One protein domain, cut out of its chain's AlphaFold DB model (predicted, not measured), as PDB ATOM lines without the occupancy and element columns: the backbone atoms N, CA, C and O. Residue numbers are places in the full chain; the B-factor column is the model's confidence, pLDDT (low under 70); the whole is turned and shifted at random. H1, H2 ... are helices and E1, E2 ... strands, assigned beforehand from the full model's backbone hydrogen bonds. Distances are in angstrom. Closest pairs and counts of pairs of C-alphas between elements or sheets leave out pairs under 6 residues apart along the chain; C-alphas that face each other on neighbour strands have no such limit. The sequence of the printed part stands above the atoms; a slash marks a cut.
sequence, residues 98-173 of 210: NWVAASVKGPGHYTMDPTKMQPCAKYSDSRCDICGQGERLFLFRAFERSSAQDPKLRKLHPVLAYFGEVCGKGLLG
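What this domain is: This is residues 98 to 173 of the 210 residues of the protein "ABCC1 protein" of Symbiodinium natans (UniProt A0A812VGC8). With little regular structure, the domain is a strongly twisted antiparallel sheet, ordered E1 E2 E3 E4, with small H1 towards one end and loop residues 122 to 132 at the other. Printed are 76 residues, with four named strands and one helix along the chain as E1 E2 H1 E3 E4; the class is mostly strand, with only 25 residues in named elements. It is compact, radius of gyration of the C-alphas 12.9 A, and elongated, 39 by 23 by 18 A.

How they stand to each other: E2, residues 137 to 144, forms an antiparallel hairpin with E1, residues 98 to 102; N 100 and O 141 are 2.8 A apart, within hydrogen-bond range. E3, residues 160 to 164, is E2's other antiparallel neighbour, with N 138 and O 163 at 2.8 A. E4, residues 170 to 172, forms a hairpin with E3, N 171 and O 162 at 2.7 A. H1, residues 145 to 148, is only just on the sheet, with 5 pairs of C-alphas within 10 A, and only grazes it; it is too short for an O i to N i+4 pair.

Where its parts are: E2 spans 23.2 A, E3 13.6 A and E1 13.3 A. C-alpha 98 is at (136.067, 128.049, 89.812), C-alpha 172 at (151.427, 126.652, 86.394).

The domain as a whole: The C-alphas farthest apart, Gly 132 and Asp 150, are 39.0 A apart. The printed part has no cut; links E1 to E2 and H1 to E3 are long. Confidence is under 70 in 28 residues, among them 121 to 135 and 166 to 173.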
ATOM      1  N   ASN A  98     136.147 126.824  90.598       86.62
ATOM      2  CA  ASN A  98     136.067 128.049  89.812       86.62
ATOM      3  C   ASN A  98     137.374 128.816  89.953       86.62
ATOM      4  O   ASN A  98     137.893 128.936  91.061       86.62
ATOM      5  N   TRP A  99     137.872 129.357  88.844       86.94
ATOM      6  CA  TRP A  99     139.078 130.176  88.810       86.94
ATOM      7  C   TRP A  99     138.706 131.647  88.696       86.94
ATOM      8  O   TRP A  99     137.883 132.021  87.865       86.94
ATOM      9  N   VAL A 100     139.317 132.477  89.532       86.31
ATOM     10  CA  VAL A 100     139.068 133.916  89.585       86.31
ATOM     11  C   VAL A 100     140.374 134.686  89.663       86.31
ATOM     12  O   VAL A 100     141.301 134.279  90.363       86.31
ATOM     13  N   ALA A 101     140.432 135.814  88.967       87.50
ATOM     14  CA  ALA A 101     141.550 136.744  89.030       87.50
ATOM     15  C   ALA A 101     141.252 137.884  90.006       87.50
ATOM     16  O   ALA A 101     140.095 138.126  90.348       87.50
ATOM     17  N   ALA A 102     142.286 138.591  90.460       85.62
ATOM     18  CA  ALA A 102     142.095 139.830  91.213       85.62
ATOM     19  C   ALA A 102     141.324 140.855  90.368       85.62
ATOM     20  O   ALA A 102     141.525 140.944  89.157       85.62
ATOM     21  N   SER A 103     140.428 141.616  90.992       87.69
ATOM     22  CA  SER A 103     139.647 142.648  90.313       87.69
ATOM     23  C   SER A 103     140.280 144.026  90.472       87.69
ATOM     24  O   SER A 103     140.800 144.358  91.535       87.69
ATOM     25  N   VAL A 104     140.119 144.879  89.459       87.25
ATOM     26  CA  VAL A 104     140.488 146.306  89.518       87.25
ATOM     27  C   VAL A 104     139.778 147.079  90.640       87.25
ATOM     28  O   VAL A 104     140.232 148.157  91.010       87.25
ATOM     29  N   LYS A 105     138.697 146.524  91.218       85.38
ATOM     30  CA  LYS A 105     138.006 147.088  92.394       85.38
ATOM     31  C   LYS A 105     138.908 147.158  93.639       85.38
ATOM     32  O   LYS A 105     138.608 147.932  94.541       85.38
ATOM     33  N   GLY A 106     139.996 146.384  93.689       77.56
ATOM     34  CA  GLY A 106     140.985 146.430  94.765       77.56
ATOM     35  C   GLY A 106     141.179 145.092  95.493       77.56
ATOM     36  O   GLY A 106     140.626 144.062  95.096       77.56
ATOM     37  N   PRO A 107     141.983 145.077  96.569       76.56
ATOM     38  CA  PRO A 107     142.349 143.853  97.278       76.56
ATOM     39  C   PRO A 107     141.126 143.149  97.882       76.56
ATOM     40  O   PRO A 107     140.215 143.784  98.401       76.56
ATOM     41  N   GLY A 108     141.107 141.815  97.820       78.81
ATOM     42  CA  GLY A 108     139.993 140.996  98.318       78.81
ATOM     43  C   GLY A 108     138.798 140.893  97.364       78.81
ATOM     44  O   GLY A 108     137.902 140.081  97.601       78.81
ATOM     45  N   HIS A 109     138.799 141.645  96.261       83.50
ATOM     46  CA  HIS A 109     137.836 141.489  95.179       83.50
ATOM     47  C   HIS A 109     138.431 140.603  94.092       83.50
ATOM     48  O   HIS A 109     139.535 140.851  93.606       83.50
ATOM     49  N   TYR A 110     137.680 139.584  93.686       85.12
ATOM     50  CA  TYR A 110     138.052 138.730  92.565       85.12
ATOM     51  C   TYR A 110     137.007 138.844  91.456       85.12
ATOM     52  O   TYR A 110     135.956 139.448  91.651       85.12
ATOM     53  N   THR A 111     137.297 138.335  90.268       84.06
ATOM     54  CA  THR A 111     136.382 138.381  89.127       84.06
ATOM     55  C   THR A 111     136.689 137.256  88.140       84.06
ATOM     56  O   THR A 111     137.823 136.785  88.058       84.06
ATOM     57  N   MET A 112     135.663 136.827  87.403       81.00
ATOM     58  CA  MET A 112     135.801 135.984  86.205       81.00
ATOM     59  C   MET A 112     135.696 136.809  84.913       81.00
ATOM     60  O   MET A 112     136.048 136.316  83.849       81.00
ATOM     61  N   ASP A 113     135.222 138.054  85.004       81.25
ATOM     62  CA  ASP A 113     135.081 138.972  83.874       81.25
ATOM     63  C   ASP A 113     136.458 139.536  83.474       81.25
ATOM     64  O   ASP A 113     137.064 140.228  84.306       81.25
ATOM     65  N   PRO A 114     136.942 139.267  82.242       80.50
ATOM     66  CA  PRO A 114     138.269 139.670  81.772       80.50
ATOM     67  C   PRO A 114     138.464 141.187  81.768       80.50
ATOM     68  O   PRO A 114     139.555 141.666  82.070       80.50
ATOM     69  N   THR A 115     137.405 141.961  81.516       82.81
ATOM     70  CA  THR A 115     137.482 143.432  81.449       82.81
ATOM     71  C   THR A 115     137.751 144.070  82.813       82.81
ATOM     72  O   THR A 115     138.289 145.173  82.906       82.81
ATOM     73  N   LYS A 116     137.408 143.356  83.891       85.44
ATOM     74  CA  LYS A 116     137.567 143.795  85.282       85.44
ATOM     75  C   LYS A 116     138.792 143.180  85.958       85.44
ATOM     76  O   LYS A 116     138.972 143.400  87.162       85.44
ATOM     77  N   MET A 117     139.588 142.379  85.245       85.94
ATOM     78  CA  MET A 117     140.767 141.719  85.804       85.94
ATOM     79  C   MET A 117     141.908 142.712  86.000       85.94
ATOM     80  O   MET A 117     142.248 143.496  85.116       85.94
ATOM     81  N   GLN A 118     142.527 142.654  87.171       86.25
ATOM     82  CA  GLN A 118     143.714 143.428  87.478       86.25
ATOM     83  C   GLN A 118     144.957 142.630  87.066       86.25
ATOM     84  O   GLN A 118     145.163 141.525  87.583       86.25
ATOM     85  N   PRO A 119     145.809 143.161  86.170       83.19
ATOM     86  CA  PRO A 119     147.095 142.543  85.887       83.19
ATOM     87  C   PRO A 119     147.950 142.554  87.156       83.19
ATOM     88  O   PRO A 119     147.941 143.510  87.937       83.19
ATOM     89  N   CYS A 120     148.682 141.471  87.383       75.38
ATOM     90  CA  CYS A 120     149.515 141.327  88.563       75.38
ATOM     91  C   CYS A 120     150.707 142.293  88.451       75.38
ATOM     92  O   CYS A 120     151.468 142.240  87.486       75.38
ATOM     93  N   ALA A 121     150.870 143.197  89.421       57.97
ATOM     94  CA  ALA A 121     151.938 144.190  89.377       57.97
ATOM     95  C   ALA A 121     153.321 143.548  89.611       57.97
ATOM     96  O   ALA A 121     153.573 142.983  90.673       57.97
ATOM     97  N   LYS A 122     154.206 143.713  88.616       53.41
ATOM     98  CA  LYS A 122     155.678 143.584  88.637       53.41
ATOM     99  C   LYS A 122     156.267 142.282  89.211       53.41
ATOM    100  O   LYS A 122     156.608 142.195  90.386       53.41
ATOM    101  N   TYR A 123     156.644 141.381  88.305       52.94
ATOM    102  CA  TYR A 123     158.019 140.867  88.329       52.94
ATOM    103  C   TYR A 123     158.760 141.514  87.153       52.94
ATOM    104  O   TYR A 123     158.202 141.581  86.061       52.94
ATOM    105  N   SER A 124     159.975 142.025  87.368       44.78
ATOM    106  CA  SER A 124     160.826 142.658  86.337       44.78
ATOM    107  C   SER A 124     160.997 141.811  85.072       44.78
ATOM    108  O   SER A 124     161.229 142.354  84.000       44.78
ATOM    109  N   ASP A 125     160.796 140.499  85.209       55.12
ATOM    110  CA  ASP A 125     161.024 139.480  84.189       55.12
ATOM    111  C   ASP A 125     159.755 138.656  83.907       55.12
ATOM    112  O   ASP A 125     159.841 137.484  83.549       55.12
ATOM    113  N   SER A 126     158.560 139.225  84.122       59.41
ATOM    114  CA  SER A 126     157.269 138.520  83.984       59.41
ATOM    115  C   SER A 126     156.875 138.253  82.525       59.41
ATOM    116  O   SER A 126     155.838 138.694  82.038       59.41
ATOM    117  N   ARG A 127     157.709 137.488  81.822       63.81
ATOM    118  CA  ARG A 127     157.389 136.873  80.539       63.81
ATOM    119  C   ARG A 127     156.591 135.604  80.772       63.81
ATOM    120  O   ARG A 127     156.803 134.877  81.738       63.81
ATOM    121  N   CYS A 128     155.649 135.338  79.882       64.12
ATOM    122  CA  CYS A 128     155.000 134.048  79.841       64.12
ATOM    123  C   CYS A 128     156.046 132.982  79.476       64.12
ATOM    124  O   CYS A 128     156.607 133.060  78.391       64.12
ATOM    125  N   ASP A 129     156.279 131.963  80.307       57.44
ATOM    126  CA  ASP A 129     157.205 130.860  79.971       57.44
ATOM    127  C   ASP A 129     156.794 130.087  78.701       57.44
ATOM    128  O   ASP A 129     157.598 129.351  78.139       57.44
ATOM    129  N   ILE A 130     155.544 130.241  78.240       63.03
ATOM    130  CA  ILE A 130     155.031 129.556  77.051       63.03
ATOM    131  C   ILE A 130     155.282 130.367  75.777       63.03
ATOM    132  O   ILE A 130     155.779 129.817  74.800       63.03
ATOM    133  N   CYS A 131     154.912 131.653  75.749       64.06
ATOM    134  CA  CYS A 131     155.054 132.487  74.544       64.06
ATOM    135  C   CYS A 131     156.179 133.527  74.618       64.06
ATOM    136  O   CYS A 131     156.406 134.242  73.649       64.06
ATOM    137  N   GLY A 132     156.854 133.666  75.759       65.12
ATOM    138  CA  GLY A 132     157.918 134.644  75.992       65.12
ATOM    139  C   GLY A 132     157.453 136.103  76.085       65.12
ATOM    140  O   GLY A 132     158.262 136.967  76.415       65.12
ATOM    141  N   GLN A 133     156.176 136.396  75.828       69.06
ATOM    142  CA  GLN A 133     155.619 137.752  75.869       69.06
ATOM    143  C   GLN A 133     155.326 138.163  77.314       69.06
ATOM    144  O   GLN A 133     154.818 137.353  78.093       69.06
ATOM    145  N   GLY A 134     155.668 139.394  77.701       60.12
ATOM    146  CA  GLY A 134     155.769 139.754  79.116       60.12
ATOM    147  C   GLY A 134     155.452 141.193  79.456       60.12
ATOM    148  O   GLY A 134     156.351 141.934  79.834       60.12
ATOM    149  N   GLU A 135     154.173 141.555  79.381       60.25
ATOM    150  CA  GLU A 135     153.715 142.849  79.902       60.25
ATOM    151  C   GLU A 135     152.472 142.734  80.796       60.25
ATOM    152  O   GLU A 135     152.326 143.512  81.741       60.25
ATOM    153  N   ARG A 136     151.591 141.744  80.572       71.62
ATOM    154  CA  ARG A 136     150.330 141.595  81.323       71.62
ATOM    155  C   ARG A 136     150.048 140.131  81.666       71.62
ATOM    156  O   ARG A 136     149.470 139.377  80.884       71.62
ATOM    157  N   LEU A 137     150.502 139.728  82.856       75.50
ATOM    158  CA  LEU A 137     150.132 138.458  83.482       75.50
ATOM    159  C   LEU A 137     148.998 138.681  84.483       75.50
ATOM    160  O   LEU A 137     149.031 139.618  85.282       75.50
ATOM    161  N   PHE A 138     148.036 137.772  84.498       81.88
ATOM    162  CA  PHE A 138     146.938 137.750  85.458       81.88
ATOM    163  C   PHE A 138     147.126 136.586  86.426       81.88
ATOM    164  O   PHE A 138     147.361 135.457  85.999       81.88
ATOM    165  N   LEU A 139     147.026 136.854  87.728       81.75
ATOM    166  CA  LEU A 139     147.086 135.828  88.767       81.75
ATOM    167  C   LEU A 139     145.677 135.321  89.055       81.75
ATOM    168  O   LEU A 139     144.795 136.098  89.423       81.75
ATOM    169  N   PHE A 140     145.505 134.010  88.960       85.38
ATOM    170  CA  PHE A 140     144.268 133.308  89.245       85.38
ATOM    171  C   PHE A 140     144.386 132.465  90.513       85.38
ATOM    172  O   PHE A 140     145.396 131.800  90.766       85.38
ATOM    173  N   ARG A 141     143.308 132.476  91.295       86.25
ATOM    174  CA  ARG A 141     143.078 131.604  92.448       86.25
ATOM    175  C   ARG A 141     141.820 130.789  92.224       86.25
ATOM    176  O   ARG A 141     140.920 131.221  91.508       86.25
ATOM    177  N   ALA A 142     141.751 129.630  92.861       88.50
ATOM    178  CA  ALA A 142     140.604 128.743  92.748       88.50
ATOM    179  C   ALA A 142     139.778 128.706  94.038       88.50
ATOM    180  O   ALA A 142     140.327 128.866  95.125       88.50
ATOM    181  N   PHE A 143     138.478 128.446  93.937       86.31
ATOM    182  CA  PHE A 143     137.618 128.053  95.064       86.31
ATOM    183  C   PHE A 143     136.649 126.955  94.621       86.31
ATOM    184  O   PHE A 143     136.369 126.821  93.429       86.31
ATOM    185  N   GLU A 144     136.149 126.150  95.557       88.06
ATOM    186  CA  GLU A 144     135.248 125.037  95.234       88.06
ATOM    187  C   GLU A 144     133.891 125.529  94.726       88.06
ATOM    188  O   GLU A 144     133.271 126.416  95.316       88.06
ATOM    189  N   ARG A 145     133.376 124.919  93.658       85.25
ATOM    190  CA  ARG A 145     132.068 125.248  93.072       85.25
ATOM    191  C   ARG A 145     130.912 125.032  94.039       85.25
ATOM    192  O   ARG A 145     129.955 125.795  93.992       85.25
ATOM    193  N   SER A 146     131.011 124.047  94.929       81.94
ATOM    194  CA  SER A 146     130.050 123.825  96.020       81.94
ATOM    195  C   SER A 146     129.856 125.089  96.870       81.94
ATOM    196  O   SER A 146     128.731 125.454  97.201       81.94
ATOM    197  N   SER A 147     130.935 125.835  97.123       75.56
ATOM    198  CA  SER A 147     130.906 127.110  97.852       75.56
ATOM    199  C   SER A 147     130.408 128.298  97.015       75.56
ATOM    200  O   SER A 147     130.264 129.410  97.522       75.56
ATOM    201  N   ALA A 148     130.097 128.115  95.726       69.12
ATOM    202  CA  ALA A 148     129.548 129.193  94.906       69.12
ATOM    203  C   ALA A 148     128.165 129.643  95.406       69.12
ATOM    204  O   ALA A 148     127.856 130.830  95.317       69.12
ATOM    205  N   GLN A 149     127.364 128.738  95.968       71.88
ATOM    206  CA  GLN A 149     126.024 129.061  96.470       71.88
ATOM    207  C   GLN A 149     126.055 129.824  97.805       71.88
ATOM    208  O   GLN A 149     125.152 130.615  98.064       71.88
ATOM    209  N   ASP A 150     127.118 129.668  98.606       71.06
ATOM    210  CA  ASP A 150     127.310 130.399  99.862       71.06
ATOM    211  C   ASP A 150     128.612 131.226  99.846       71.06
ATOM    212  O   ASP A 150     129.704 130.706 100.106       71.06
ATOM    213  N   PRO A 151     128.523 132.549  99.606       68.81
ATOM    214  CA  PRO A 151     129.675 133.445  99.602       68.81
ATOM    215  C   PRO A 151     130.504 133.439 100.893       68.81
ATOM    216  O   PRO A 151     131.674 133.818 100.847       68.81
ATOM    217  N   LYS A 152     129.937 133.045 102.041       68.44
ATOM    218  CA  LYS A 152     130.657 133.012 103.326       68.44
ATOM    219  C   LYS A 152     131.603 131.816 103.437       68.44
ATOM    220  O   LYS A 152     132.563 131.893 104.199       68.44
ATOM    221  N   LEU A 153     131.363 130.758 102.664       63.50
ATOM    222  CA  LEU A 153     132.160 129.528 102.653       63.50
ATOM    223  C   LEU A 153     133.223 129.510 101.545       63.50
ATOM    224  O   LEU A 153     133.999 128.559 101.451       63.50
ATOM    225  N   ARG A 154     133.291 130.556 100.712       75.12
ATOM    226  CA  ARG A 154     134.266 130.661  99.618       75.12
ATOM    227  C   ARG A 154     135.674 130.869 100.165       75.12
ATOM    228  O   ARG A 154     136.137 131.995 100.346       75.12
ATOM    229  N   LYS A 155     136.369 129.763 100.409       84.62
ATOM    230  CA  LYS A 155     137.788 129.748 100.757       84.62
ATOM    231  C   LYS A 155     138.615 129.584  99.486       84.62
ATOM    232  O   LYS A 155     138.431 128.630  98.733       84.62
ATOM    233  N   LEU A 156     139.537 130.517  99.252       83.88
ATOM    234  CA  LEU A 156     140.475 130.411  98.138       83.88
ATOM    235  C   LEU A 156     141.509 129.324  98.435       83.88
ATOM    236  O   LEU A 156     142.128 129.313  99.501       83.88
ATOM    237  N   HIS A 157     141.707 128.437  97.470       85.88
ATOM    238  CA  HIS A 157     142.749 127.428  97.486       85.88
ATOM    239  C   HIS A 157     144.136 128.106  97.432       85.88
ATOM    240  O   HIS A 157     144.289 129.128  96.755       85.88
ATOM    241  N   PRO A 158     145.162 127.565  98.117       80.00
ATOM    242  CA  PRO A 158     146.513 128.142  98.122       80.00
ATOM    243  C   PRO A 158     147.235 128.080  96.768       80.00
ATOM    244  O   PRO A 158     148.188 128.823  96.546       80.00
ATOM    245  N   VAL A 159     146.792 127.203  95.864       79.69
ATOM    246  CA  VAL A 159     147.375 127.053  94.521       79.69
ATOM    247  C   VAL A 159     147.089 128.284  93.667       79.69
ATOM    248  O   VAL A 159     145.966 128.790  93.632       79.69
ATOM    249  N   LEU A 160     148.122 128.727  92.952       77.25
ATOM    250  CA  LEU A 160     148.101 129.883  92.067       77.25
ATOM    251  C   LEU A 160     148.354 129.438  90.627       77.25
ATOM    252  O   LEU A 160     149.162 128.543  90.380       77.25
ATOM    253  N   ALA A 161     147.706 130.109  89.681       78.06
ATOM    254  CA  ALA A 161     148.016 130.003  88.260       78.06
ATOM    255  C   ALA A 161     148.204 131.405  87.678       78.06
ATOM    256  O   ALA A 161     147.551 132.349  88.124       78.06
ATOM    257  N   TYR A 162     149.080 131.552  86.690       76.62
ATOM    258  CA  TYR A 162     149.286 132.816  85.986       76.62
ATOM    259  C   TYR A 162     148.878 132.648  84.531       76.62
ATOM    260  O   TYR A 162     149.182 131.628  83.934       76.62
ATOM    261  N   PHE A 163     148.208 133.623  83.934       74.25
ATOM    262  CA  PHE A 163     147.852 133.570  82.516       74.25
ATOM    263  C   PHE A 163     148.359 134.826  81.828       74.25
ATOM    264  O   PHE A 163     148.148 135.934  82.324       74.25
ATOM    265  N   GLY A 164     149.051 134.645  80.705       69.69
ATOM    266  CA  GLY A 164     149.414 135.757  79.834       69.69
ATOM    267  C   GLY A 164     148.238 136.139  78.948       69.69
ATOM    268  O   GLY A 164     147.585 135.257  78.393       69.69
ATOM    269  N   GLU A 165     148.004 137.440  78.793       72.94
ATOM    270  CA  GLU A 165     146.943 137.983  77.931       72.94
ATOM    271  C   GLU A 165     147.034 137.457  76.490       72.94
ATOM    272  O   GLU A 165     146.040 137.022  75.924       72.94
ATOM    273  N   VAL A 166     148.250 137.428  75.931       68.19
ATOM    274  CA  VAL A 166     148.486 137.132  74.508       68.19
ATOM    275  C   VAL A 166     148.248 135.665  74.161       68.19
ATOM    276  O   VAL A 166     147.600 135.355  73.170       68.19
ATOM    277  N   CYS A 167     148.807 134.734  74.936       61.88
ATOM    278  CA  CYS A 167     148.686 133.314  74.603       61.88
ATOM    279  C   CYS A 167     147.446 132.659  75.213       61.88
ATOM    280  O   CYS A 167     147.110 131.551  74.802       61.88
ATOM    281  N   GLY A 168     146.831 133.265  76.239       63.97
ATOM    282  CA  GLY A 168     145.733 132.669  77.006       63.97
ATOM    283  C   GLY A 168     146.101 131.357  77.713       63.97
ATOM    284  O   GLY A 168     145.244 130.691  78.292       63.97
ATOM    285  N   LYS A 169     147.376 130.948  77.665       62.25
ATOM    286  CA  LYS A 169     147.852 129.686  78.224       62.25
ATOM    287  C   LYS A 169     148.290 129.906  79.668       62.25
ATOM    288  O   LYS A 169     149.005 130.856  79.989       62.25
ATOM    289  N   GLY A 170     147.827 129.014  80.536       59.28
ATOM    290  CA  GLY A 170     148.142 129.043  81.955       59.28
ATOM    291  C   GLY A 170     149.577 128.603  82.209       59.28
ATOM    292  O   GLY A 170     149.955 127.478  81.893       59.28
ATOM    293  N   LEU A 171     150.354 129.479  82.824       55.34
ATOM    294  CA  LEU A 171     151.550 129.150  83.574       55.34
ATOM    295  C   LEU A 171     151.140 128.561  84.917       55.34
ATOM    296  O   LEU A 171     150.575 129.235  85.786       55.34
ATOM    297  N   LEU A 172     151.452 127.286  85.090       54.19
ATOM    298  CA  LEU A 172     151.427 126.652  86.394       54.19
ATOM    299  C   LEU A 172     152.730 127.068  87.070       54.19
ATOM    300  O   LEU A 172     153.814 126.728  86.607       54.19
ATOM    301  N   GLY A 173     152.638 127.945  88.066       45.59
ATOM    302  CA  GLY A 173     153.827 128.580  88.609       45.59
ATOM    303  C   GLY A 173     154.803 127.549  89.175       45.59
ATOM    304  O   GLY A 173     154.451 126.836  90.104       45.59
TER     305      GLY A 173